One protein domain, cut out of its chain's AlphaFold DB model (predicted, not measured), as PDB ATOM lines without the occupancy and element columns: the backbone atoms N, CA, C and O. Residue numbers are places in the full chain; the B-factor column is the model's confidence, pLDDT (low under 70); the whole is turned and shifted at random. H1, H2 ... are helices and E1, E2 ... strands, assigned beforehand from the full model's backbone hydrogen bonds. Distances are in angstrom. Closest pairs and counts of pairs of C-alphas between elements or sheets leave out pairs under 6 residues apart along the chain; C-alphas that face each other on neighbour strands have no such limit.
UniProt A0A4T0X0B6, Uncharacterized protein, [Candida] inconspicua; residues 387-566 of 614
ATOM      1  N   LEU A 387     -41.283  -7.567 -46.588       86.69
ATOM      2  CA  LEU A 387     -41.294  -7.057 -45.212       86.69
ATOM      3  C   LEU A 387     -39.980  -6.358 -44.821       86.69
ATOM      4  O   LEU A 387     -40.024  -5.281 -44.230       86.69
ATOM      5  N   SER A 388     -38.817  -6.915 -45.174       87.25
ATOM      6  CA  SER A 388     -37.524  -6.266 -44.888       87.25
ATOM      7  C   SER A 388     -37.386  -4.919 -45.598       87.25
ATOM      8  O   SER A 388     -37.007  -3.939 -44.969       87.25
ATOM      9  N   THR A 389     -37.774  -4.842 -46.875       88.88
ATOM     10  CA  THR A 389     -37.776  -3.584 -47.640       88.88
ATOM     11  C   THR A 389     -38.734  -2.574 -47.025       88.88
ATOM     12  O   THR A 389     -38.377  -1.418 -46.849       88.88
ATOM     13  N   ILE A 390     -39.923  -3.009 -46.607       88.12
ATOM     14  CA  ILE A 390     -40.925  -2.139 -45.985       88.12
ATOM     15  C   ILE A 390     -40.425  -1.524 -44.671       88.12
ATOM     16  O   ILE A 390     -40.736  -0.368 -44.410       88.12
ATOM     17  N   LYS A 391     -39.600  -2.214 -43.872       87.88
ATOM     18  CA  LYS A 391     -38.974  -1.610 -42.674       87.88
ATOM     19  C   LYS A 391     -38.013  -0.462 -43.008       87.88
ATOM     20  O   LYS A 391     -37.810   0.412 -42.171       87.88
ATOM     21  N   GLU A 392     -37.431  -0.471 -44.205       85.88
ATOM     22  CA  GLU A 392     -36.475   0.532 -44.691       85.88
ATOM     23  C   GLU A 392     -37.147   1.641 -45.521       85.88
ATOM     24  O   GLU A 392     -36.681   2.779 -45.508       85.88
ATOM     25  N   THR A 393     -38.241   1.332 -46.229       83.62
ATOM     26  CA  THR A 393     -38.912   2.230 -47.189       83.62
ATOM     27  C   THR A 393     -40.320   2.669 -46.773       83.62
ATOM     28  O   THR A 393     -41.062   3.194 -47.605       83.62
ATOM     29  N   LEU A 394     -40.742   2.426 -45.529       85.19
ATOM     30  CA  LEU A 394     -42.019   2.927 -45.014       85.19
ATOM     31  C   LEU A 394     -41.971   4.457 -44.889       85.19
ATOM     32  O   LEU A 394     -41.183   4.998 -44.120       85.19
ATOM     33  N   ASP A 395     -42.859   5.143 -45.609       82.25
ATOM     34  CA  ASP A 395     -43.099   6.581 -45.456       82.25
ATOM     35  C   ASP A 395     -43.805   6.870 -44.113       82.25
ATOM     36  O   ASP A 395     -45.036   6.950 -44.014       82.25
ATOM     37  N   TYR A 396     -43.002   6.993 -43.060       84.25
ATOM     38  CA  TYR A 396     -43.380   7.340 -41.691       84.25
ATOM     39  C   TYR A 396     -42.140   7.909 -40.975       84.25
ATOM     40  O   TYR A 396     -41.017   7.578 -41.360       84.25
ATOM     41  N   ASP A 397     -42.294   8.757 -39.950       88.25
ATOM     42  CA  ASP A 397     -41.114   9.271 -39.242       88.25
ATOM     43  C   ASP A 397     -40.385   8.139 -38.503       88.25
ATOM     44  O   ASP A 397     -40.982   7.366 -37.749       88.25
ATOM     45  N   LYS A 398     -39.069   8.045 -38.706       86.81
ATOM     46  CA  LYS A 398     -38.265   6.946 -38.164       86.81
ATOM     47  C   LYS A 398     -38.283   6.907 -36.634       86.81
ATOM     48  O   LYS A 398     -38.329   5.821 -36.063       86.81
ATOM     49  N   LYS A 399     -38.258   8.062 -35.968       87.50
ATOM     50  CA  LYS A 399     -38.241   8.137 -34.505       87.50
ATOM     51  C   LYS A 399     -39.618   7.813 -33.931       87.50
ATOM     52  O   LYS A 399     -39.701   7.043 -32.980       87.50
ATOM     53  N   GLU A 400     -40.692   8.332 -34.523       87.62
ATOM     54  CA  GLU A 400     -42.062   7.963 -34.142       87.62
ATOM     55  C   GLU A 400     -42.323   6.464 -34.352       87.62
ATOM     56  O   GLU A 400     -42.991   5.835 -33.530       87.62
ATOM     57  N   MET A 401     -41.758   5.870 -35.410       90.06
ATOM     58  CA  MET A 401     -41.804   4.426 -35.645       90.06
ATOM     59  C   MET A 401     -41.053   3.652 -34.553       90.06
ATOM     60  O   MET A 401     -41.595   2.699 -33.999       90.06
ATOM     61  N   GLU A 402     -39.828   4.064 -34.212       89.69
ATOM     62  CA  GLU A 402     -39.018   3.445 -33.153       89.69
ATOM     63  C   GLU A 402     -39.688   3.558 -31.771       89.69
ATOM     64  O   GLU A 402     -39.770   2.560 -31.049       89.69
ATOM     65  N   ASP A 403     -40.240   4.722 -31.416       89.75
ATOM     66  CA  ASP A 403     -40.976   4.932 -30.162       89.75
ATOM     67  C   ASP A 403     -42.288   4.115 -30.121       89.75
ATOM     68  O   ASP A 403     -42.613   3.525 -29.084       89.75
ATOM     69  N   LEU A 404     -43.014   3.985 -31.240       90.31
ATOM     70  CA  LEU A 404     -44.211   3.137 -31.333       90.31
ATOM     71  C   LEU A 404     -43.875   1.643 -31.236       90.31
ATOM     72  O   LEU A 404     -44.549   0.917 -30.503       90.31
ATOM     73  N   VAL A 405     -42.830   1.177 -31.927       92.50
ATOM     74  CA  VAL A 405     -42.339  -0.211 -31.841       92.50
ATOM     75  C   VAL A 405     -41.893  -0.516 -30.417       92.50
ATOM     76  O   VAL A 405     -42.242  -1.569 -29.888       92.50
ATOM     77  N   LYS A 406     -41.191   0.407 -29.755       90.75
ATOM     78  CA  LYS A 406     -40.755   0.274 -28.359       90.75
ATOM     79  C   LYS A 406     -41.931   0.232 -27.380       90.75
ATOM     80  O   LYS A 406     -41.929  -0.602 -26.473       90.75
ATOM     81  N   LEU A 407     -42.952   1.069 -27.568       88.75
ATOM     82  CA  LEU A 407     -44.177   1.041 -26.762       88.75
ATOM     83  C   LEU A 407     -44.957  -0.266 -26.972       88.75
ATOM     84  O   LEU A 407     -45.336  -0.911 -25.995       88.75
ATOM     85  N   TYR A 408     -45.152  -0.682 -28.226       90.12
ATOM     86  CA  TYR A 408     -45.802  -1.948 -28.572       90.12
ATOM     87  C   TYR A 408     -45.042  -3.142 -27.984       90.12
ATOM     88  O   TYR A 408     -45.653  -3.994 -27.348       90.12
ATOM     89  N   THR A 409     -43.713  -3.156 -28.122       89.81
ATOM     90  CA  THR A 409     -42.803  -4.160 -27.547       89.81
ATOM     91  C   THR A 409     -42.957  -4.222 -26.033       89.81
ATOM     92  O   THR A 409     -43.210  -5.293 -25.503       89.81
ATOM     93  N   THR A 410     -42.920  -3.081 -25.334       87.19
ATOM     94  CA  THR A 410     -43.071  -3.030 -23.867       87.19
ATOM     95  C   THR A 410     -44.430  -3.572 -23.412       87.19
ATOM     96  O   THR A 410     -44.506  -4.324 -22.443       87.19
ATOM     97  N   ILE A 411     -45.509  -3.230 -24.124       86.44
ATOM     98  CA  ILE A 411     -46.855  -3.749 -23.841       86.44
ATOM     99  C   ILE A 411     -46.938  -5.244 -24.155       86.44
ATOM    100  O   ILE A 411     -47.519  -5.987 -23.375       86.44
ATOM    101  N   TYR A 412     -46.354  -5.710 -25.256       88.69
ATOM    102  CA  TYR A 412     -46.358  -7.121 -25.628       88.69
ATOM    103  C   TYR A 412     -45.510  -7.958 -24.663       88.69
ATOM    104  O   TYR A 412     -45.979  -8.998 -24.228       88.69
ATOM    105  N   ASP A 413     -44.321  -7.501 -24.262       86.88
ATOM    106  CA  ASP A 413     -43.477  -8.155 -23.254       86.88
ATOM    107  C   ASP A 413     -44.149  -8.143 -21.865       86.88
ATOM    108  O   ASP A 413     -44.001  -9.108 -21.117       86.88
ATOM    109  N   TYR A 414     -44.951  -7.117 -21.530       85.12
ATOM    110  CA  TYR A 414     -45.829  -7.126 -20.349       85.12
ATOM    111  C   TYR A 414     -47.000  -8.098 -20.500       85.12
ATOM    112  O   TYR A 414     -47.317  -8.804 -19.552       85.12
ATOM    113  N   VAL A 415     -47.628  -8.191 -21.673       85.56
ATOM    114  CA  VAL A 415     -48.687  -9.174 -21.947       85.56
ATOM    115  C   VAL A 415     -48.118 -10.587 -21.999       85.56
ATOM    116  O   VAL A 415     -48.822 -11.496 -21.589       85.56
ATOM    117  N   GLU A 416     -46.866 -10.791 -22.408       86.56
ATOM    118  CA  GLU A 416     -46.133 -12.057 -22.314       86.56
ATOM    119  C   GLU A 416     -45.698 -12.341 -20.872       86.56
ATOM    120  O   GLU A 416     -45.795 -13.478 -20.446       86.56
ATOM    121  N   ALA A 417     -45.333 -11.339 -20.067       84.88
ATOM    122  CA  ALA A 417     -45.075 -11.514 -18.633       84.88
ATOM    123  C   ALA A 417     -46.367 -11.807 -17.857       84.88
ATOM    124  O   ALA A 417     -46.395 -12.678 -16.995       84.88
ATOM    125  N   MET A 418     -47.478 -11.147 -18.197       82.62
ATOM    126  CA  MET A 418     -48.809 -11.507 -17.725       82.62
ATOM    127  C   MET A 418     -49.185 -12.883 -18.255       82.62
ATOM    128  O   MET A 418     -49.647 -13.675 -17.451       82.62
ATOM    129  N   LEU A 419     -48.900 -13.220 -19.518       83.38
ATOM    130  CA  LEU A 419     -48.965 -14.570 -20.099       83.38
ATOM    131  C   LEU A 419     -47.788 -15.483 -19.685       83.38
ATOM    132  O   LEU A 419     -47.626 -16.571 -20.230       83.38
ATOM    133  N   LEU A 420     -47.076 -15.096 -18.619       82.56
ATOM    134  CA  LEU A 420     -46.203 -15.924 -17.792       82.56
ATOM    135  C   LEU A 420     -46.500 -15.769 -16.277       82.56
ATOM    136  O   LEU A 420     -45.929 -16.513 -15.494       82.56
ATOM    137  N   ASP A 421     -47.531 -15.002 -15.853       79.69
ATOM    138  CA  ASP A 421     -47.994 -14.914 -14.441       79.69
ATOM    139  C   ASP A 421     -49.498 -15.084 -14.157       79.69
ATOM    140  O   ASP A 421     -49.882 -15.920 -13.328       79.69
ATOM    141  N   LYS A 422     -50.364 -14.335 -14.860       80.31
ATOM    142  CA  LYS A 422     -51.847 -14.434 -14.850       80.31
ATOM    143  C   LYS A 422     -52.295 -15.888 -14.733       80.31
ATOM    144  O   LYS A 422     -53.163 -16.240 -13.933       80.31
ATOM    145  N   TRP A 423     -51.617 -16.731 -15.503       76.50
ATOM    146  CA  TRP A 423     -51.856 -18.140 -15.671       76.50
ATOM    147  C   TRP A 423     -50.602 -19.048 -15.405       76.50
ATOM    148  O   TRP A 423     -50.531 -20.064 -16.050       76.50
ATOM    149  N   SER A 424     -49.613 -18.825 -14.497       74.94
ATOM    150  CA  SER A 424     -48.437 -19.764 -14.304       74.94
ATOM    151  C   SER A 424     -48.414 -20.763 -13.130       74.94
ATOM    152  O   SER A 424     -47.448 -21.503 -12.956       74.94
ATOM    153  N   LYS A 425     -49.433 -20.780 -12.273       73.25
ATOM    154  CA  LYS A 425     -49.416 -21.278 -10.868       73.25
ATOM    155  C   LYS A 425     -48.459 -20.486  -9.950       73.25
ATOM    156  O   LYS A 425     -48.865 -20.212  -8.829       73.25
ATOM    157  N   ALA A 426     -47.328 -19.979 -10.442       68.44
ATOM    158  CA  ALA A 426     -46.545 -18.917  -9.799       68.44
ATOM    159  C   ALA A 426     -47.182 -17.505  -9.931       68.44
ATOM    160  O   ALA A 426     -48.229 -17.323 -10.563       68.44
ATOM    161  N   ARG A 427     -46.544 -16.515  -9.285       70.81
ATOM    162  CA  ARG A 427     -46.619 -15.069  -9.581       70.81
ATOM    163  C   ARG A 427     -45.201 -14.501  -9.457       70.81
ATOM    164  O   ARG A 427     -44.811 -14.025  -8.390       70.81
ATOM    165  N   GLU A 428     -44.380 -14.693 -10.474       75.75
ATOM    166  CA  GLU A 428     -42.945 -14.405 -10.504       75.75
ATOM    167  C   GLU A 428     -42.503 -13.574 -11.723       75.75
ATOM    168  O   GLU A 428     -41.552 -12.811 -11.601       75.75
ATOM    169  N   PHE A 429     -43.212 -13.642 -12.851       78.88
ATOM    170  CA  PHE A 429     -42.840 -13.015 -14.124       78.88
ATOM    171  C   PHE A 429     -43.284 -11.561 -14.278       78.88
ATOM    172  O   PHE A 429     -42.522 -10.739 -14.783       78.88
ATOM    173  N   SER A 430     -44.492 -11.205 -13.830       71.25
ATOM    174  CA  SER A 430     -44.990  -9.828 -13.928       71.25
ATOM    175  C   SER A 430     -44.616  -8.977 -12.712       71.25
ATOM    176  O   SER A 430     -44.998  -7.812 -12.657       71.25
ATOM    177  N   LYS A 431     -43.867  -9.526 -11.740       67.69
ATOM    178  CA  LYS A 431     -43.369  -8.796 -10.556       67.69
ATOM    179  C   LYS A 431     -42.522  -7.573 -10.917       67.69
ATOM    180  O   LYS A 431     -42.598  -6.560 -10.232       67.69
ATOM    181  N   ASN A 432     -41.737  -7.676 -11.988       60.34
ATOM    182  CA  ASN A 432     -40.738  -6.675 -12.371       60.34
ATOM    183  C   ASN A 432     -41.274  -5.627 -13.368       60.34
ATOM    184  O   ASN A 432     -40.496  -4.828 -13.888       60.34
ATOM    185  N   VAL A 433     -42.582  -5.621 -13.658       57.88
ATOM    186  CA  VAL A 433     -43.208  -4.720 -14.641       57.88
ATOM    187  C   VAL A 433     -44.326  -3.911 -13.963       57.88
ATOM    188  O   VAL A 433     -45.223  -4.511 -13.369       57.88
ATOM    189  N   PRO A 434     -44.294  -2.561 -13.995       53.25
ATOM    190  CA  PRO A 434     -45.175  -1.736 -13.166       53.25
ATOM    191  C   PRO A 434     -46.658  -1.843 -13.579       53.25
ATOM    192  O   PRO A 434     -46.971  -1.721 -14.765       53.25
ATOM    193  N   PRO A 435     -47.598  -2.000 -12.626       50.78
ATOM    194  CA  PRO A 435     -48.989  -2.400 -12.882       50.78
ATOM    195  C   PRO A 435     -49.916  -1.242 -13.306       50.78
ATOM    196  O   PRO A 435     -51.111  -1.259 -13.021       50.78
ATOM    197  N   ASN A 436     -49.383  -0.195 -13.937       51.09
ATOM    198  CA  ASN A 436     -50.050   1.111 -14.005       51.09
ATOM    199  C   ASN A 436     -51.144   1.236 -15.088       51.09
ATOM    200  O   ASN A 436     -51.744   2.306 -15.202       51.09
ATOM    201  N   PHE A 437     -51.401   0.201 -15.897       59.78
ATOM    202  CA  PHE A 437     -52.459   0.209 -16.915       59.78
ATOM    203  C   PHE A 437     -52.902  -1.212 -17.312       59.78
ATOM    204  O   PHE A 437     -52.101  -2.144 -17.290       59.78
ATOM    205  N   GLU A 438     -54.166  -1.372 -17.719       68.62
ATOM    206  CA  GLU A 438     -54.671  -2.615 -18.320       68.62
ATOM    207  C   GLU A 438     -54.142  -2.757 -19.762       68.62
ATOM    208  O   GLU A 438     -54.209  -1.795 -20.530       68.62
ATOM    209  N   PRO A 439     -53.606  -3.916 -20.185       75.88
ATOM    210  CA  PRO A 439     -53.015  -4.034 -21.513       75.88
ATOM    211  C   PRO A 439     -54.068  -3.868 -22.632       75.88
ATOM    212  O   PRO A 439     -55.045  -4.616 -22.674       75.88
ATOM    213  N   PRO A 440     -53.863  -2.953 -23.604       77.75
ATOM    214  CA  PRO A 440     -54.867  -2.621 -24.625       77.75
ATOM    215  C   PRO A 440     -55.145  -3.745 -25.642       77.75
ATOM    216  O   PRO A 440     -56.109  -3.671 -26.406       77.75
ATOM    217  N   PHE A 441     -54.319  -4.790 -25.671       81.62
ATOM    218  CA  PHE A 441     -54.515  -5.986 -26.486       81.62
ATOM    219  C   PHE A 441     -54.005  -7.236 -25.756       81.62
ATOM    220  O   PHE A 441     -53.216  -7.151 -24.820       81.62
ATOM    221  N   LEU A 442     -54.445  -8.409 -26.216       77.25
ATOM    222  CA  LEU A 442     -53.974  -9.714 -25.746       77.25
ATOM    223  C   LEU A 442     -53.257 -10.454 -26.883       77.25
ATOM    224  O   LEU A 442     -53.534 -10.211 -28.058       77.25
ATOM    225  N   ILE A 443     -52.363 -11.380 -26.535       76.94
ATOM    226  CA  ILE A 443     -51.753 -12.312 -27.491       76.94
ATOM    227  C   ILE A 443     -52.723 -13.485 -27.693       76.94
ATOM    228  O   ILE A 443     -53.118 -14.140 -26.730       76.94
ATOM    229  N   TYR A 444     -53.114 -13.737 -28.947       65.44
ATOM    230  CA  TYR A 444     -54.063 -14.800 -29.327       65.44
ATOM    231  C   TYR A 444     -53.391 -16.021 -29.992       65.44
ATOM    232  O   TYR A 444     -54.046 -17.040 -30.208       65.44
ATOM    233  N   GLY A 445     -52.099 -15.924 -30.319       74.94
ATOM    234  CA  GLY A 445     -51.281 -16.991 -30.906       74.94
ATOM    235  C   GLY A 445     -50.180 -17.469 -29.948       74.94
ATOM    236  O   GLY A 445     -50.364 -17.357 -28.729       74.94
ATOM    237  N   PRO A 446     -49.042 -17.975 -30.458       82.31
ATOM    238  CA  PRO A 446     -47.842 -18.098 -29.637       82.31
ATOM    239  C   PRO A 446     -47.398 -16.706 -29.168       82.31
ATOM    240  O   PRO A 446     -47.678 -15.703 -29.834       82.31
ATOM    241  N   SER A 447     -46.719 -16.635 -28.028       87.31
ATOM    242  CA  SER A 447     -45.941 -15.449 -27.659       87.31
ATOM    243  C   SER A 447     -44.532 -15.511 -28.269       87.31
ATOM    244  O   SER A 447     -44.197 -16.461 -28.981       87.31
ATOM    245  N   GLN A 448     -43.699 -14.494 -28.046       87.75
ATOM    246  CA  GLN A 448     -42.404 -14.382 -28.723       87.75
ATOM    247  C   GLN A 448     -41.453 -15.530 -28.362       87.75
ATOM    248  O   GLN A 448     -40.801 -16.083 -29.246       87.75
ATOM    249  N   ILE A 449     -41.401 -15.936 -27.089       86.25
ATOM    250  CA  ILE A 449     -40.610 -17.097 -26.640       86.25
ATOM    251  C   ILE A 449     -40.947 -18.358 -27.448       86.25
ATOM    252  O   ILE A 449     -40.069 -19.147 -27.786       86.25
ATOM    253  N   GLU A 450     -42.223 -18.524 -27.755       85.94
ATOM    254  CA  GLU A 450     -42.842 -19.734 -28.288       85.94
ATOM    255  C   GLU A 450     -42.710 -19.776 -29.814       85.94
ATOM    256  O   GLU A 450     -42.334 -20.795 -30.396       85.94
ATOM    257  N   PHE A 451     -42.905 -18.621 -30.460       88.50
ATOM    258  CA  PHE A 451     -42.542 -18.373 -31.855       88.50
ATOM    259  C   PHE A 451     -41.052 -18.652 -32.094       88.50
ATOM    260  O   PHE A 451     -40.710 -19.373 -33.031       88.50
ATOM    261  N   GLU A 452     -40.167 -18.166 -31.219       87.88
ATOM    262  CA  GLU A 452     -38.729 -18.423 -31.317       87.88
ATOM    263  C   GLU A 452     -38.377 -19.914 -31.179       87.88
ATOM    264  O   GLU A 452     -37.491 -20.374 -31.898       87.88
ATOM    265  N   ILE A 453     -39.053 -20.678 -30.309       84.94
ATOM    266  CA  ILE A 453     -38.802 -22.126 -30.161       84.94
ATOM    267  C   ILE A 453     -39.389 -22.916 -31.333       84.94
ATOM    268  O   ILE A 453     -38.730 -23.818 -31.844       84.94
ATOM    269  N   LEU A 454     -40.579 -22.573 -31.830       84.88
ATOM    270  CA  LEU A 454     -41.102 -23.164 -33.070       84.88
ATOM    271  C   LEU A 454     -40.141 -22.924 -34.237       84.88
ATOM    272  O   LEU A 454     -39.923 -23.826 -35.042       84.88
ATOM    273  N   LYS A 455     -39.534 -21.737 -34.304       85.19
ATOM    274  CA  LYS A 455     -38.603 -21.335 -35.363       85.19
ATOM    275  C   LYS A 455     -37.209 -21.971 -35.253       85.19
ATOM    276  O   LYS A 455     -36.536 -22.078 -36.277       85.19
ATOM    277  N   SER A 456     -36.773 -22.410 -34.065       83.19
ATOM    278  CA  SER A 456     -35.491 -23.115 -33.874       83.19
ATOM    279  C   SER A 456     -35.618 -24.641 -33.810       83.19
ATOM    280  O   SER A 456     -34.829 -25.347 -34.436       83.19
ATOM    281  N   ASP A 457     -36.615 -25.144 -33.083       74.56
ATOM    282  CA  ASP A 457     -36.727 -26.551 -32.672       74.56
ATOM    283  C   ASP A 457     -37.909 -27.269 -33.357       74.56
ATOM    284  O   ASP A 457     -38.010 -28.496 -33.312       74.56
ATOM    285  N   GLY A 458     -38.832 -26.526 -33.984       74.06
ATOM    286  CA  GLY A 458     -40.023 -27.045 -34.677       74.06
ATOM    287  C   GLY A 458     -41.145 -27.565 -33.767       74.06
ATOM    288  O   GLY A 458     -42.278 -27.720 -34.225       74.06
ATOM    289  N   ILE A 459     -40.839 -27.825 -32.494       77.81
ATOM    290  CA  ILE A 459     -41.742 -28.272 -31.429       77.81
ATOM    291  C   ILE A 459     -41.284 -27.582 -30.145       77.81
ATOM    292  O   ILE A 459     -40.102 -27.649 -29.809       77.81
ATOM    293  N   ILE A 460     -42.198 -26.979 -29.383       77.62
ATOM    294  CA  ILE A 460     -41.859 -26.531 -28.031       77.62
ATOM    295  C   ILE A 460     -41.924 -27.704 -27.063       77.62
ATOM    296  O   ILE A 460     -42.916 -28.430 -27.021       77.62
ATOM    297  N   ALA A 461     -40.865 -27.858 -26.274       76.50
ATOM    298  CA  ALA A 461     -40.773 -28.811 -25.181       76.50
ATOM    299  C   ALA A 461     -40.214 -28.130 -23.923       76.50
ATOM    300  O   ALA A 461     -39.492 -27.131 -24.004       76.50
ATOM    301  N   THR A 462     -40.472 -28.727 -22.755       76.88
ATOM    302  CA  THR A 462     -40.102 -28.209 -21.423       76.88
ATOM    303  C   THR A 462     -38.663 -27.686 -21.314       76.88
ATOM    304  O   THR A 462     -38.433 -26.707 -20.609       76.88
ATOM    305  N   ASN A 463     -37.688 -28.308 -21.989       79.50
ATOM    306  CA  ASN A 463     -36.284 -27.888 -21.929       79.50
ATOM    307  C   ASN A 463     -36.021 -26.587 -22.703       79.50
ATOM    308  O   ASN A 463     -35.438 -25.666 -22.136       79.50
ATOM    309  N   SER A 464     -36.472 -26.491 -23.954       82.00
ATOM    310  CA  SER A 464     -36.332 -25.294 -24.796       82.00
ATOM    311  C   SER A 464     -37.102 -24.114 -24.198       82.00
ATOM    312  O   SER A 464     -36.566 -23.012 -24.058       82.00
ATOM    313  N   LEU A 465     -38.315 -24.387 -23.703       82.56
ATOM    314  CA  LEU A 465     -39.147 -23.437 -22.967       82.56
ATOM    315  C   LEU A 465     -38.430 -22.923 -21.707       82.56
ATOM    316  O   LEU A 465     -38.288 -21.716 -21.519       82.56
ATOM    317  N   LYS A 466     -37.864 -23.825 -20.888       84.00
ATOM    318  CA  LYS A 466     -37.058 -23.473 -19.702       84.00
ATOM    319  C   LYS A 466     -35.800 -22.667 -20.041       84.00
ATOM    320  O   LYS A 466     -35.365 -21.873 -19.211       84.00
ATOM    321  N   GLN A 467     -35.191 -22.861 -21.212       84.00
ATOM    322  CA  GLN A 467     -34.029 -22.072 -21.633       84.00
ATOM    323  C   GLN A 467     -34.419 -20.632 -21.980       84.00
ATOM    324  O   GLN A 467     -33.797 -19.707 -21.461       84.00
ATOM    325  N   LYS A 468     -35.459 -20.431 -22.798       85.62
ATOM    326  CA  LYS A 468     -35.925 -19.095 -23.220       85.62
ATOM    327  C   LYS A 468     -36.529 -18.277 -22.076       85.62
ATOM    328  O   LYS A 468     -36.271 -17.080 -21.965       85.62
ATOM    329  N   ILE A 469     -37.277 -18.924 -21.181       84.75
ATOM    330  CA  ILE A 469     -37.962 -18.275 -20.050       84.75
ATOM    331  C   ILE A 469     -36.995 -17.668 -19.018       84.75
ATOM    332  O   ILE A 469     -37.383 -16.765 -18.275       84.75
ATOM    333  N   LYS A 470     -35.704 -18.031 -19.058       82.38
ATOM    334  CA  LYS A 470     -34.646 -17.323 -18.317       82.38
ATOM    335  C   LYS A 470     -34.573 -15.819 -18.611       82.38
ATOM    336  O   LYS A 470     -34.000 -15.111 -17.792       82.38
ATOM    337  N   LYS A 471     -35.160 -15.306 -19.710       82.88
ATOM    338  CA  LYS A 471     -35.177 -13.856 -20.013       82.88
ATOM    339  C   LYS A 471     -35.815 -12.988 -18.914       82.88
ATOM    340  O   LYS A 471     -35.580 -11.787 -18.898       82.88
ATOM    341  N   TYR A 472     -36.595 -13.588 -18.012       80.38
ATOM    342  CA  TYR A 472     -37.241 -12.914 -16.878       80.38
ATOM    343  C   TYR A 472     -36.529 -13.113 -15.525       80.38
ATOM    344  O   TYR A 472     -37.025 -12.624 -14.515       80.38
ATOM    345  N   ASP A 473     -35.407 -13.841 -15.495       79.31
ATOM    346  CA  ASP A 473     -34.640 -14.194 -14.285       79.31
ATOM    347  C   ASP A 473     -35.448 -14.933 -13.191       79.31
ATOM    348  O   ASP A 473     -35.292 -14.719 -11.990       79.31
ATOM    349  N   VAL A 474     -36.345 -15.838 -13.611       76.25
ATOM    350  CA  VAL A 474     -37.202 -16.627 -12.709       76.25
ATOM    351  C   VAL A 474     -36.743 -18.087 -12.610       76.25
ATOM    352  O   VAL A 474     -36.632 -18.798 -13.615       76.25
ATOM    353  N   VAL A 475     -36.547 -18.579 -11.380       77.06
ATOM    354  CA  VAL A 475     -36.154 -19.970 -11.087       77.06
ATOM    355  C   VAL A 475     -37.377 -20.831 -10.762       77.06
ATOM    356  O   VAL A 475     -37.785 -20.979  -9.614       77.06
ATOM    357  N   LEU A 476     -37.956 -21.449 -11.792       76.75
ATOM    358  CA  LEU A 476     -39.176 -22.247 -11.648       76.75
ATOM    359  C   LEU A 476     -38.952 -23.664 -11.107       76.75
ATOM    360  O   LEU A 476     -38.103 -24.417 -11.596       76.75
ATOM    361  N   SER A 477     -39.820 -24.070 -10.173       80.12
ATOM    362  CA  SER A 477     -39.903 -25.452  -9.683       80.12
ATOM    363  C   SER A 477     -40.275 -26.439 -10.799       80.12
ATOM    364  O   SER A 477     -40.937 -26.076 -11.769       80.12
ATOM    365  N   THR A 478     -39.944 -27.725 -10.644       78.06
ATOM    366  CA  THR A 478     -40.331 -28.768 -11.615       78.06
ATOM    367  C   THR A 478     -41.853 -28.909 -11.757       78.06
ATOM    368  O   THR A 478     -42.332 -29.193 -12.851       78.06
ATOM    369  N   LYS A 479     -42.634 -28.666 -10.691       75.56
ATOM    370  CA  LYS A 479     -44.108 -28.650 -10.748       75.56
ATOM    371  C   LYS A 479     -44.611 -27.444 -11.546       75.56
ATOM    372  O   LYS A 479     -45.469 -27.601 -12.408       75.56
ATOM    373  N   THR A 480     -44.021 -26.272 -11.316       78.50
ATOM    374  CA  THR A 480     -44.319 -25.045 -12.067       78.50
ATOM    375  C   THR A 480     -43.951 -25.215 -13.539       78.50
ATOM    376  O   THR A 480     -44.803 -25.011 -14.388       78.50
ATOM    377  N   MET A 481     -42.748 -25.714 -13.849       79.75
ATOM    378  CA  MET A 481     -42.325 -26.064 -15.211       79.75
ATOM    379  C   MET A 481     -43.219 -27.118 -15.863       79.75
ATOM    380  O   MET A 481     -43.403 -27.051 -17.070       79.75
ATOM    381  N   ARG A 482     -43.781 -28.079 -15.113       72.88
ATOM    382  CA  ARG A 482     -44.752 -29.054 -15.641       72.88
ATOM    383  C   ARG A 482     -46.119 -28.438 -15.912       72.88
ATOM    384  O   ARG A 482     -46.728 -28.862 -16.873       72.88
ATOM    385  N   SER A 483     -46.568 -27.437 -15.154       73.19
ATOM    386  CA  SER A 483     -47.792 -26.675 -15.465       73.19
ATOM    387  C   SER A 483     -47.575 -25.681 -16.611       73.19
ATOM    388  O   SER A 483     -48.433 -25.505 -17.457       73.19
ATOM    389  N   LEU A 484     -46.400 -25.055 -16.661       73.81
ATOM    390  CA  LEU A 484     -45.944 -24.153 -17.722       73.81
ATOM    391  C   LEU A 484     -45.593 -24.883 -19.018       73.81
ATOM    392  O   LEU A 484     -45.671 -24.346 -20.107       73.81
ATOM    393  N   THR A 485     -45.248 -26.149 -18.899       73.69
ATOM    394  CA  THR A 485     -45.526 -27.118 -19.940       73.69
ATOM    395  C   THR A 485     -47.069 -27.143 -20.081       73.69
ATOM    396  O   THR A 485     -47.602 -26.462 -20.945       73.69
ATOM    397  N   SER A 486     -47.796 -27.832 -19.204       68.62
ATOM    398  CA  SER A 486     -49.233 -28.149 -19.255       68.62
ATOM    399  C   SER A 486     -50.310 -27.014 -19.234       68.62
ATOM    400  O   SER A 486     -51.078 -26.887 -18.284       68.62
ATOM    401  N   SER A 487     -50.493 -26.279 -20.336       64.69
ATOM    402  CA  SER A 487     -51.790 -25.829 -20.914       64.69
ATOM    403  C   SER A 487     -51.785 -25.498 -22.437       64.69
ATOM    404  O   SER A 487     -52.841 -25.192 -22.997       64.69
ATOM    405  N   ARG A 488     -50.649 -25.520 -23.160       72.62
ATOM    406  CA  ARG A 488     -50.474 -24.914 -24.508       72.62
ATOM    407  C   ARG A 488     -49.822 -25.761 -25.636       72.62
ATOM    408  O   ARG A 488     -49.458 -25.194 -26.651       72.62
ATOM    409  N   ARG A 489     -49.864 -27.113 -25.652       72.12
ATOM    410  CA  ARG A 489     -49.548 -27.959 -26.865       72.12
ATOM    411  C   ARG A 489     -50.561 -27.604 -27.965       72.12
ATOM    412  O   ARG A 489     -50.432 -28.074 -29.082       72.12
ATOM    413  N   TRP A 490     -51.606 -26.814 -27.687       72.19
ATOM    414  CA  TRP A 490     -52.466 -26.260 -28.715       72.19
ATOM    415  C   TRP A 490     -51.680 -25.298 -29.601       72.19
ATOM    416  O   TRP A 490     -52.039 -25.186 -30.762       72.19
ATOM    417  N   ILE A 491     -50.584 -24.709 -29.120       77.94
ATOM    418  CA  ILE A 491     -49.549 -24.099 -29.946       77.94
ATOM    419  C   ILE A 491     -48.915 -25.173 -30.836       77.94
ATOM    420  O   ILE A 491     -49.188 -25.176 -32.029       77.94
ATOM    421  N   ASN A 492     -48.239 -26.177 -30.270       76.31
ATOM    422  CA  ASN A 492     -47.669 -27.329 -31.002       76.31
ATOM    423  C   ASN A 492     -48.639 -28.078 -31.971       76.31
ATOM    424  O   ASN A 492     -48.206 -28.747 -32.910       76.31
ATOM    425  N   GLN A 493     -49.959 -28.014 -31.756       77.94
ATOM    426  CA  GLN A 493     -50.994 -28.604 -32.621       77.94
ATOM    427  C   GLN A 493     -51.531 -27.623 -33.674       77.94
ATOM    428  O   GLN A 493     -51.877 -28.041 -34.785       77.94
ATOM    429  N   ARG A 494     -51.679 -26.337 -33.324       77.94
ATOM    430  CA  ARG A 494     -52.305 -25.310 -34.175       77.94
ATOM    431  C   ARG A 494     -51.302 -24.446 -34.925       77.94
ATOM    432  O   ARG A 494     -51.709 -23.809 -35.885       77.94
ATOM    433  N   PHE A 495     -50.033 -24.443 -34.549       82.31
ATOM    434  CA  PHE A 495     -48.965 -23.724 -35.227       82.31
ATOM    435  C   PHE A 495     -47.809 -24.678 -35.514       82.31
ATOM    436  O   PHE A 495     -47.532 -25.586 -34.732       82.31
ATOM    437  N   LYS A 496     -47.174 -24.510 -36.673       82.38
ATOM    438  CA  LYS A 496     -46.049 -25.339 -37.117       82.38
ATOM    439  C   LYS A 496     -45.047 -24.500 -37.880       82.38
ATOM    440  O   LYS A 496     -45.422 -23.552 -38.558       82.38
ATOM    441  N   PHE A 497     -43.786 -24.889 -37.793       84.88
ATOM    442  CA  PHE A 497     -42.724 -24.362 -38.634       84.88
ATOM    443  C   PHE A 497     -42.764 -25.013 -40.023       84.88
ATOM    444  O   PHE A 497     -42.887 -26.237 -40.125       84.88
ATOM    445  N   ASP A 498     -42.642 -24.215 -41.083       80.50
ATOM    446  CA  ASP A 498     -42.334 -24.697 -42.433       80.50
ATOM    447  C   ASP A 498     -40.839 -24.455 -42.729       80.50
ATOM    448  O   ASP A 498     -40.441 -23.304 -42.928       80.50
ATOM    449  N   PRO A 499     -39.999 -25.506 -42.819       78.44
ATOM    450  CA  PRO A 499     -38.574 -25.364 -43.129       78.44
ATOM    451  C   PRO A 499     -38.263 -24.718 -44.488       78.44
ATOM    452  O   PRO A 499     -37.148 -24.233 -44.678       78.44
ATOM    453  N   ASN A 500     -39.209 -24.719 -45.433       78.19
ATOM    454  CA  ASN A 500     -39.035 -24.123 -46.760       78.19
ATOM    455  C   ASN A 500     -39.199 -22.599 -46.708       78.19
ATOM    456  O   ASN A 500     -38.414 -21.876 -47.317       78.19
ATOM    457  N   LEU A 501     -40.201 -22.123 -45.959       71.56
ATOM    458  CA  LEU A 501     -40.466 -20.696 -45.741       71.56
ATOM    459  C   LEU A 501     -39.630 -20.111 -44.591       71.56
ATOM    460  O   LEU A 501     -39.448 -18.902 -44.525       71.56
ATOM    461  N   LYS A 502     -39.108 -20.972 -43.703       79.19
ATOM    462  CA  LYS A 502     -38.441 -20.637 -42.431       79.19
ATOM    463  C   LYS A 502     -39.317 -19.847 -41.456       79.19
ATOM    464  O   LYS A 502     -38.797 -19.128 -40.604       79.19
ATOM    465  N   GLU A 503     -40.631 -20.022 -41.540       81.81
ATOM    466  CA  GLU A 503     -41.600 -19.308 -40.712       81.81
ATOM    467  C   GLU A 503     -42.632 -20.237 -40.081       81.81
ATOM    468  O   GLU A 503     -42.792 -21.398 -40.466       81.81
ATOM    469  N   VAL A 504     -43.328 -19.707 -39.077       81.12
ATOM    470  CA  VAL A 504     -44.377 -20.416 -38.346       81.12
ATOM    471  C   VAL A 504     -45.745 -20.045 -38.926       81.12
ATOM    472  O   VAL A 504     -46.074 -18.866 -39.044       81.12
ATOM    473  N   TYR A 505     -46.557 -21.043 -39.274       79.62
ATOM    474  CA  TYR A 505     -47.886 -20.880 -39.876       79.62
ATOM    475  C   TYR A 505     -48.991 -21.517 -39.021       79.62
ATOM    476  O   TYR A 505     -48.747 -22.441 -38.238       79.62
ATOM    477  N   TYR A 506     -50.231 -21.056 -39.195       80.62
ATOM    478  CA  TYR A 506     -51.418 -21.604 -38.527       80.62
ATOM    479  C   TYR A 506     -51.966 -22.839 -39.266       80.62
ATOM    480  O   TYR A 506     -52.364 -22.780 -40.424       80.62
ATOM    481  N   THR A 507     -52.052 -23.994 -38.607       74.31
ATOM    482  CA  THR A 507     -52.416 -25.277 -39.246       74.31
ATOM    483  C   THR A 507     -53.878 -25.379 -39.685       74.31
ATOM    484  O   THR A 507     -54.229 -26.315 -40.403       74.31
ATOM    485  N   ARG A 508     -54.737 -24.438 -39.269       71.31
ATOM    486  CA  ARG A 508     -56.132 -24.329 -39.734       71.31
ATOM    487  C   ARG A 508     -56.313 -23.371 -40.911       71.31
ATOM    488  O   ARG A 508     -57.345 -23.455 -41.569       71.31
ATOM    489  N   ASP A 509     -55.345 -22.494 -41.161       72.12
ATOM    490  CA  ASP A 509     -55.291 -21.630 -42.338       72.12
ATOM    491  C   ASP A 509     -53.823 -21.363 -42.688       72.12
ATOM    492  O   ASP A 509     -53.166 -20.502 -42.101       72.12
ATOM    493  N   THR A 510     -53.300 -22.141 -43.636       67.62
ATOM    494  CA  THR A 510     -51.885 -22.121 -44.031       67.62
ATOM    495  C   THR A 510     -51.460 -20.832 -44.731       67.62
ATOM    496  O   THR A 510     -50.276 -20.668 -45.003       67.62
ATOM    497  N   ASN A 511     -52.399 -19.929 -45.029       74.69
ATOM    498  CA  ASN A 511     -52.105 -18.602 -45.565       74.69
ATOM    499  C   ASN A 511     -51.746 -17.598 -44.453       74.69
ATOM    500  O   ASN A 511     -51.233 -16.525 -44.751       74.69
ATOM    501  N   LEU A 512     -52.010 -17.929 -43.179       80.19
ATOM    502  CA  LEU A 512     -51.709 -17.064 -42.038       80.19
ATOM    503  C   LEU A 512     -50.341 -17.402 -41.440       80.19
ATOM    504  O   LEU A 512     -50.173 -18.384 -40.706       80.19
ATOM    505  N   ILE A 513     -49.379 -16.537 -41.747       82.81
ATOM    506  CA  ILE A 513     -48.029 -16.525 -41.186       82.81
ATOM    507  C   ILE A 513     -48.051 -15.782 -39.848       82.81
ATOM    508  O   ILE A 513     -48.727 -14.761 -39.694       82.81
ATOM    509  N   ILE A 514     -47.298 -16.276 -38.872       85.38
ATOM    510  CA  ILE A 514     -47.076 -15.595 -37.597       85.38
ATOM    511  C   ILE A 514     -45.878 -14.649 -37.774       85.38
ATOM    512  O   ILE A 514     -44.782 -15.136 -38.053       85.38
ATOM    513  N   PRO A 515     -46.053 -13.324 -37.650       86.88
ATOM    514  CA  PRO A 515     -44.932 -12.389 -37.659       86.88
ATOM    515  C   PRO A 515     -44.181 -12.407 -36.321       86.88
ATOM    516  O   PRO A 515     -44.770 -12.704 -35.280       86.88
ATOM    517  N   ASP A 516     -42.916 -11.979 -36.331       87.56
ATOM    518  CA  ASP A 516     -42.266 -11.505 -35.106       87.56
ATOM    519  C   ASP A 516     -43.051 -10.299 -34.561       87.56
ATOM    520  O   ASP A 516     -43.492  -9.430 -35.321       87.56
ATOM    521  N   TYR A 517     -43.246 -10.223 -33.245       87.06
ATOM    522  CA  TYR A 517     -44.039  -9.155 -32.631       87.06
ATOM    523  C   TYR A 517     -43.521  -7.739 -32.930       87.06
ATOM    524  O   TYR A 517     -44.319  -6.803 -33.022       87.06
ATOM    525  N   ARG A 518     -42.212  -7.574 -33.148       90.19
ATOM    526  CA  ARG A 518     -41.579  -6.287 -33.495       90.19
ATOM    527  C   ARG A 518     -41.931  -5.823 -34.904       90.19
ATOM    528  O   ARG A 518     -41.865  -4.628 -35.186       90.19
ATOM    529  N   ASP A 519     -42.359  -6.747 -35.757       90.88
ATOM    530  CA  ASP A 519     -42.717  -6.483 -37.147       90.88
ATOM    531  C   ASP A 519     -44.194  -6.097 -37.301       90.88
ATOM    532  O   ASP A 519     -44.559  -5.442 -38.277       90.88
ATOM    533  N   ILE A 520     -45.046  -6.429 -36.320       92.19
ATOM    534  CA  ILE A 520     -46.487  -6.125 -36.339       92.19
ATOM    535  C   ILE A 520     -46.769  -4.619 -36.536       92.19
ATOM    536  O   ILE A 520     -47.584  -4.301 -37.406       92.19
ATOM    537  N   PRO A 521     -46.100  -3.672 -35.838       93.62
ATOM    538  CA  PRO A 521     -46.242  -2.240 -36.115       93.62
ATOM    539  C   PRO A 521     -45.946  -1.858 -37.570       93.62
ATOM    540  O   PRO A 521     -46.719  -1.105 -38.161       93.62
ATOM    541  N   TYR A 522     -44.880  -2.404 -38.169       92.31
ATOM    542  CA  TYR A 522     -44.516  -2.137 -39.566       92.31
ATOM    543  C   TYR A 522     -45.553  -2.717 -40.533       92.31
ATOM    544  O   TYR A 522     -46.019  -2.005 -41.417       92.31
ATOM    545  N   ILE A 523     -45.966  -3.975 -40.340       91.69
ATOM    546  CA  ILE A 523     -46.977  -4.650 -41.173       91.69
ATOM    547  C   ILE A 523     -48.295  -3.863 -41.177       91.69
ATOM    548  O   ILE A 523     -48.903  -3.651 -42.233       91.69
ATOM    549  N   VAL A 524     -48.733  -3.405 -40.002       92.19
ATOM    550  CA  VAL A 524     -49.990  -2.669 -39.841       92.19
ATOM    551  C   VAL A 524     -49.895  -1.258 -40.418       92.19
ATOM    552  O   VAL A 524     -50.728  -0.916 -41.257       92.19
ATOM    553  N   LEU A 525     -48.896  -0.450 -40.036       92.19
ATOM    554  CA  LEU A 525     -48.783   0.925 -40.544       92.19
ATOM    555  C   LEU A 525     -48.494   0.974 -42.046       92.19
ATOM    556  O   LEU A 525     -49.061   1.817 -42.734       92.19
ATOM    557  N   ALA A 526     -47.698   0.049 -42.586       89.75
ATOM    558  CA  ALA A 526     -47.471  -0.031 -44.025       89.75
ATOM    559  C   ALA A 526     -48.764  -0.352 -44.791       89.75
ATOM    560  O   ALA A 526     -49.054   0.302 -45.790       89.75
ATOM    561  N   THR A 527     -49.580  -1.298 -44.306       87.81
ATOM    562  CA  THR A 527     -50.883  -1.622 -44.922       87.81
ATOM    563  C   THR A 527     -51.866  -0.454 -44.822       87.81
ATOM    564  O   THR A 527     -52.514  -0.103 -45.807       87.81
ATOM    565  N   HIS A 528     -51.955   0.167 -43.647       90.38
ATOM    566  CA  HIS A 528     -52.830   1.303 -43.367       90.38
ATOM    567  C   HIS A 528     -52.498   2.525 -44.244       90.38
ATOM    568  O   HIS A 528     -53.389   3.078 -44.890       90.38
ATOM    569  N   SER A 529     -51.219   2.909 -44.328       87.94
ATOM    570  CA  SER A 529     -50.765   4.068 -45.110       87.94
ATOM    571  C   SER A 529     -50.835   3.828 -46.622       87.94
ATOM    572  O   SER A 529     -51.268   4.717 -47.353       87.94
ATOM    573  N   TYR A 530     -50.481   2.630 -47.112       87.31
ATOM    574  CA  TYR A 530     -50.531   2.297 -48.549       87.31
ATOM    575  C   TYR A 530     -51.941   2.427 -49.147       87.31
ATOM    576  O   TYR A 530     -52.098   2.833 -50.296       87.31
ATOM    577  N   TYR A 531     -52.972   2.136 -48.351       84.25
ATOM    578  CA  TYR A 531     -54.376   2.308 -48.726       84.25
ATOM    579  C   TYR A 531     -54.972   3.658 -48.282       84.25
ATOM    580  O   TYR A 531     -56.187   3.769 -48.124       84.25
ATOM    581  N   GLY A 532     -54.142   4.691 -48.092       82.81
ATOM    582  CA  GLY A 532     -54.601   6.061 -47.852       82.81
ATOM    583  C   GLY A 532     -55.207   6.291 -46.466       82.81
ATOM    584  O   GLY A 532     -56.198   7.003 -46.352       82.81
ATOM    585  N   HIS A 533     -54.625   5.689 -45.425       86.12
ATOM    586  CA  HIS A 533     -55.067   5.815 -44.030       86.12
ATOM    587  C   HIS A 533     -56.497   5.301 -43.765       86.12
ATOM    588  O   HIS A 533     -57.256   5.876 -42.986       86.12
ATOM    589  N   MET A 534     -56.835   4.167 -44.390       86.62
ATOM    590  CA  MET A 534     -58.084   3.421 -44.180       86.62
ATOM    591  C   MET A 534     -58.380   3.098 -42.700       86.62
ATOM    592  O   MET A 534     -57.478   3.069 -41.858       86.62
ATOM    593  N   SER A 535     -59.641   2.791 -42.380       86.50
ATOM    594  CA  SER A 535     -60.068   2.527 -40.999       86.50
ATOM    595  C   SER A 535     -59.330   1.343 -40.353       86.50
ATOM    596  O   SER A 535     -58.797   0.457 -41.029       86.50
ATOM    597  N   ALA A 536     -59.297   1.298 -39.017       85.38
ATOM    598  CA  ALA A 536     -58.609   0.232 -38.285       85.38
ATOM    599  C   ALA A 536     -59.199  -1.166 -38.556       85.38
ATOM    600  O   ALA A 536     -58.456  -2.147 -38.597       85.38
ATOM    601  N   ASP A 537     -60.511  -1.256 -38.789       84.25
ATOM    602  CA  ASP A 537     -61.168  -2.527 -39.091       84.25
ATOM    603  C   ASP A 537     -60.902  -2.967 -40.538       84.25
ATOM    604  O   ASP A 537     -60.548  -4.124 -40.751       84.25
ATOM    605  N   GLU A 538     -60.913  -2.064 -41.527       82.31
ATOM    606  CA  GLU A 538     -60.434  -2.393 -42.884       82.31
ATOM    607  C   GLU A 538     -58.952  -2.796 -42.895       82.31
ATOM    608  O   GLU A 538     -58.562  -3.724 -43.606       82.31
ATOM    609  N   THR A 539     -58.125  -2.129 -42.081       83.31
ATOM    610  CA  THR A 539     -56.693  -2.440 -41.943       83.31
ATOM    611  C   THR A 539     -56.512  -3.861 -41.413       83.31
ATOM    612  O   THR A 539     -55.627  -4.590 -41.867       83.31
ATOM    613  N   PHE A 540     -57.375  -4.287 -40.489       88.12
ATOM    614  CA  PHE A 540     -57.437  -5.668 -40.024       88.12
ATOM    615  C   PHE A 540     -57.906  -6.630 -41.129       88.12
ATOM    616  O   PHE A 540     -57.217  -7.615 -41.381       88.12
ATOM    617  N   GLU A 541     -58.993  -6.336 -41.849       84.00
ATOM    618  CA  GLU A 541     -59.505  -7.213 -42.921       84.00
ATOM    619  C   GLU A 541     -58.541  -7.358 -44.119       84.00
ATOM    620  O   GLU A 541     -58.662  -8.310 -44.891       84.00
ATOM    621  N   VAL A 542     -57.560  -6.459 -44.290       80.75
ATOM    622  CA  VAL A 542     -56.454  -6.627 -45.256       80.75
ATOM    623  C   VAL A 542     -55.248  -7.344 -44.638       80.75
ATOM    624  O   VAL A 542     -54.739  -8.287 -45.245       80.75
ATOM    625  N   THR A 543     -54.784  -6.962 -43.440       82.88
ATOM    626  CA  THR A 543     -53.611  -7.614 -42.809       82.88
ATOM    627  C   THR A 543     -53.869  -9.084 -42.465       82.88
ATOM    628  O   THR A 543     -53.016  -9.937 -42.729       82.88
ATOM    629  N   HIS A 544     -55.070  -9.415 -41.985       84.00
ATOM    630  CA  HIS A 544     -55.490 -10.777 -41.639       84.00
ATOM    631  C   HIS A 544     -55.706 -11.689 -42.872       84.00
ATOM    632  O   HIS A 544     -56.094 -12.845 -42.731       84.00
ATOM    633  N   LYS A 545     -55.422 -11.232 -44.103       81.50
ATOM    634  CA  LYS A 545     -55.347 -12.116 -45.287       81.50
ATOM    635  C   LYS A 545     -54.024 -12.889 -45.390       81.50
ATOM    636  O   LYS A 545     -53.956 -13.841 -46.159       81.50
ATOM    637  N   ASN A 546     -52.987 -12.470 -44.657       81.88
ATOM    638  CA  ASN A 546     -51.638 -13.061 -44.711       81.88
ATOM    639  C   ASN A 546     -50.976 -13.215 -43.328       81.88
ATOM    640  O   ASN A 546     -50.094 -14.051 -43.152       81.88
ATOM    641  N   TRP A 547     -51.379 -12.411 -42.338       84.56
ATOM    642  CA  TRP A 547     -50.700 -12.324 -41.045       84.56
ATOM    643  C   TRP A 547     -51.626 -12.643 -39.874       84.56
ATOM    644  O   TRP A 547     -52.742 -12.133 -39.787       84.56
ATOM    645  N   TYR A 548     -51.133 -13.433 -38.922       85.25
ATOM    646  CA  TYR A 548     -51.847 -13.793 -37.696       85.25
ATOM    647  C   TYR A 548     -51.794 -12.658 -36.649       85.25
ATOM    648  O   TYR A 548     -51.181 -12.779 -35.590       85.25
ATOM    649  N   ILE A 549     -52.416 -11.517 -36.967       84.69
ATOM    650  CA  ILE A 549     -52.453 -10.299 -36.137       84.69
ATOM    651  C   ILE A 549     -53.882 -10.081 -35.621       84.69
ATOM    652  O   ILE A 549     -54.844 -10.210 -36.371       84.69
ATOM    653  N   SER A 550     -54.051  -9.734 -34.338       85.06
ATOM    654  CA  SER A 550     -55.389  -9.508 -33.763       85.06
ATOM    655  C   SER A 550     -55.948  -8.112 -34.072       85.06
ATOM    656  O   SER A 550     -55.210  -7.126 -34.081       85.06
ATOM    657  N   ARG A 551     -57.276  -7.995 -34.226       85.50
ATOM    658  CA  ARG A 551     -57.955  -6.709 -34.487       85.50
ATOM    659  C   ARG A 551     -57.640  -5.641 -33.426       85.50
ATOM    660  O   ARG A 551     -57.410  -4.492 -33.783       85.50
ATOM    661  N   LYS A 552     -57.509  -6.021 -32.146       85.88
ATOM    662  CA  LYS A 552     -57.098  -5.096 -31.068       85.88
ATOM    663  C   LYS A 552     -55.662  -4.576 -31.223       85.88
ATOM    664  O   LYS A 552     -55.410  -3.415 -30.921       85.88
ATOM    665  N   MET A 553     -54.726  -5.392 -31.723       88.81
ATOM    666  CA  MET A 553     -53.367  -4.925 -32.040       88.81
ATOM    667  C   MET A 553     -53.394  -3.917 -33.194       88.81
ATOM    668  O   MET A 553     -52.775  -2.862 -33.086       88.81
ATOM    669  N   VAL A 554     -54.170  -4.193 -34.252       88.88
ATOM    670  CA  VAL A 554     -54.361  -3.259 -35.374       88.88
ATOM    671  C   VAL A 554     -54.946  -1.929 -34.889       88.88
ATOM    672  O   VAL A 554     -54.373  -0.877 -35.152       88.88
ATOM    673  N   GLN A 555     -56.029  -1.965 -34.108       89.12
ATOM    674  CA  GLN A 555     -56.668  -0.775 -33.530       89.12
ATOM    675  C   GLN A 555     -55.717   0.014 -32.605       89.12
ATOM    676  O   GLN A 555     -55.671   1.244 -32.675       89.12
ATOM    677  N   PHE A 556     -54.901  -0.658 -31.784       90.69
ATOM    678  CA  PHE A 556     -53.889  -0.006 -30.938       90.69
ATOM    679  C   PHE A 556     -52.811   0.737 -31.749       90.69
ATOM    680  O   PHE A 556     -52.394   1.826 -31.346       90.69
ATOM    681  N   ILE A 557     -52.373   0.155 -32.872       91.94
ATOM    682  CA  ILE A 557     -51.351   0.724 -33.763       91.94
ATOM    683  C   ILE A 557     -51.936   1.873 -34.594       91.94
ATOM    684  O   ILE A 557     -51.377   2.966 -34.599       91.94
ATOM    685  N   VAL A 558     -53.091   1.672 -35.239       91.56
ATOM    686  CA  VAL A 558     -53.746   2.692 -36.078       91.56
ATOM    687  C   VAL A 558     -54.160   3.918 -35.254       91.56
ATOM    688  O   VAL A 558     -53.942   5.043 -35.692       91.56
ATOM    689  N   SER A 559     -54.632   3.741 -34.012       89.12
ATOM    690  CA  SER A 559     -54.906   4.868 -33.093       89.12
ATOM    691  C   SER A 559     -53.660   5.666 -32.666       89.12
ATOM    692  O   SER A 559     -53.798   6.713 -32.034       89.12
ATOM    693  N   ARG A 560     -52.451   5.202 -33.016       89.06
ATOM    694  CA  ARG A 560     -51.150   5.858 -32.782       89.06
ATOM    695  C   ARG A 560     -50.420   6.241 -34.072       89.06
ATOM    696  O   ARG A 560     -49.267   6.652 -34.007       89.06
ATOM    697  N   CYS A 561     -51.089   6.148 -35.221       89.69
ATOM    698  CA  CYS A 561     -50.587   6.674 -36.485       89.69
ATOM    699  C   CYS A 561     -50.517   8.210 -36.412       89.69
ATOM    700  O   CYS A 561     -51.553   8.881 -36.387       89.69
ATOM    701  N   SER A 562     -49.309   8.775 -36.376       84.06
ATOM    702  CA  SER A 562     -49.078  10.220 -36.245       84.06
ATOM    703  C   SER A 562     -49.715  11.003 -37.391       84.06
ATOM    704  O   SER A 562     -50.429  11.969 -37.136       84.06
ATOM    705  N   LYS A 563     -49.588  10.505 -38.628       82.38
ATOM    706  CA  LYS A 563     -50.249  11.042 -39.833       82.38
ATOM    707  C   LYS A 563     -51.782  11.103 -39.730       82.38
ATOM    708  O   LYS A 563     -52.402  11.953 -40.361       82.38
ATOM    709  N   CYS A 564     -52.416  10.253 -38.920       83.06
ATOM    710  CA  CYS A 564     -53.853  10.358 -38.639       83.06
ATOM    711  C   CYS A 564     -54.149  11.367 -37.524       83.06
ATOM    712  O   CYS A 564     -55.092  12.148 -37.636       83.06
ATOM    713  N   GLN A 565     -53.334  11.389 -36.466       77.88
ATOM    714  CA  GLN A 565     -53.481  12.341 -35.360       77.88
ATOM    715  C   GLN A 565     -53.243  13.796 -35.810       77.88
ATOM    716  O   GLN A 565     -53.951  14.700 -35.360       77.88
ATOM    717  N   SER A 566     -52.323  14.034 -36.750       60.66
ATOM    718  CA  SER A 566     -52.100  15.348 -37.366       60.66
ATOM    719  C   SER A 566     -53.293  15.823 -38.194       60.66
ATOM    720  O   SER A 566     -53.620  17.005 -38.155       60.66
TER     721      SER A 566
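What this domain is: This is residues 387 to 566 of the 614 residues of an uncharacterized protein of [Candida] inconspicua (UniProt A0A4T0X0B6). Two lobes stand near the two ends of one long helix, H2, which runs along one side of the domain. In one lobe H1, H8 and H9 pack on H7, H1 and H9 at a steep tilt to it and H8 about perpendicular; in the other a small sheet of three strands, only just strongly twisted with C-alphas up to 4.0 A off its best plane, has H3 over one face, with H4 beyond H3 and H5 across an end of H4. A long loop, residues 419 to 447, leads from H2 to H3. The printed part has 180 residues, with named elements in the order H1 to H6, E1 to E3, H7 to H10; the sheet runs E1, E2, E3, antiparallel, and the class is mostly helix. The whole is compact, with a radius of gyration of the C-alphas of 17.0 A and spans of 52 by 41 by 25 A.

Where its parts are: H1, residues 387 to 393, begins with C-alpha 387 at (-41.294, -7.057, -45.212). H2, residues 398 to 418, is the longest helix at 29.5 A and ends with C-alpha 418 at (-48.809, -11.507, -17.725). H3 is residues 448 to 457, 14.0 A; H4 residues 462 to 472, 16.2 A; H5 residues 478 to 485; H6 residues 489 to 494. The strands are E1, residues 495 to 498, E2, residues 503 to 506, and E3, residues 509 to 513. H7 is residues 520 to 530, 15.4 A; H8 residues 536 to 543; H9 residues 551 to 558; H10, residues 562 to 566, ends with C-alpha 566 at (-52.100, 15.348, -37.366).

How they stand to each other: The hub is H7, touching four helices. Its closest C-alphas to H1 are Tyr 522 and Lys 391, 6.4 A apart, at a steep tilt of 60 degrees. H7 and H8 touch about perpendicular, at 78 degrees, closest at the C-alphas of His 528 and Thr 539, 5.6 A. H7 and H9 touch at a steep tilt of 66 degrees, with the C-alphas of Val 524 and Val 554 6.3 A apart. H2, with residues 404 to 408 alone, only just touches H7, with 3 pairs of C-alphas within 8 A, the closest those of Val 405 and Pro 521, 6.1 A. H10 touches no helix. H3 and H4 form a helical hairpin, closest at the C-alphas of Ile 449 and Lys 468, 6.1 A; H4 and H5 touch about perpendicular, at 86 degrees, closest at the C-alphas of Thr 462 and Thr 485, 5.7 A. E1, E2 and E3 form a meander, each strand the antiparallel neighbour of the one before; N 498 and O 503 are 2.9 A apart, N 506 and O 512 3.1 A. H3 is on this sheet, two layers with the helix on one face, at a height over the sheet of 9.5 A; H6 only grazes it. Every O i to N i+4 pair is within hydrogen-bond range in H2, H3 and H5 to H10, but 2 of 3 in H1 and 4 of 7 in H4.

The domain as a whole: The C-alphas farthest apart, those of Thr 478 and Ser 566, are 52.4 A apart. The printed part has no cut. The link from H2 to H3 is long, 29 residues. The mean pLDDT of the printed part is 81.4; 14 residues are under 70, among them residues 431 to 438.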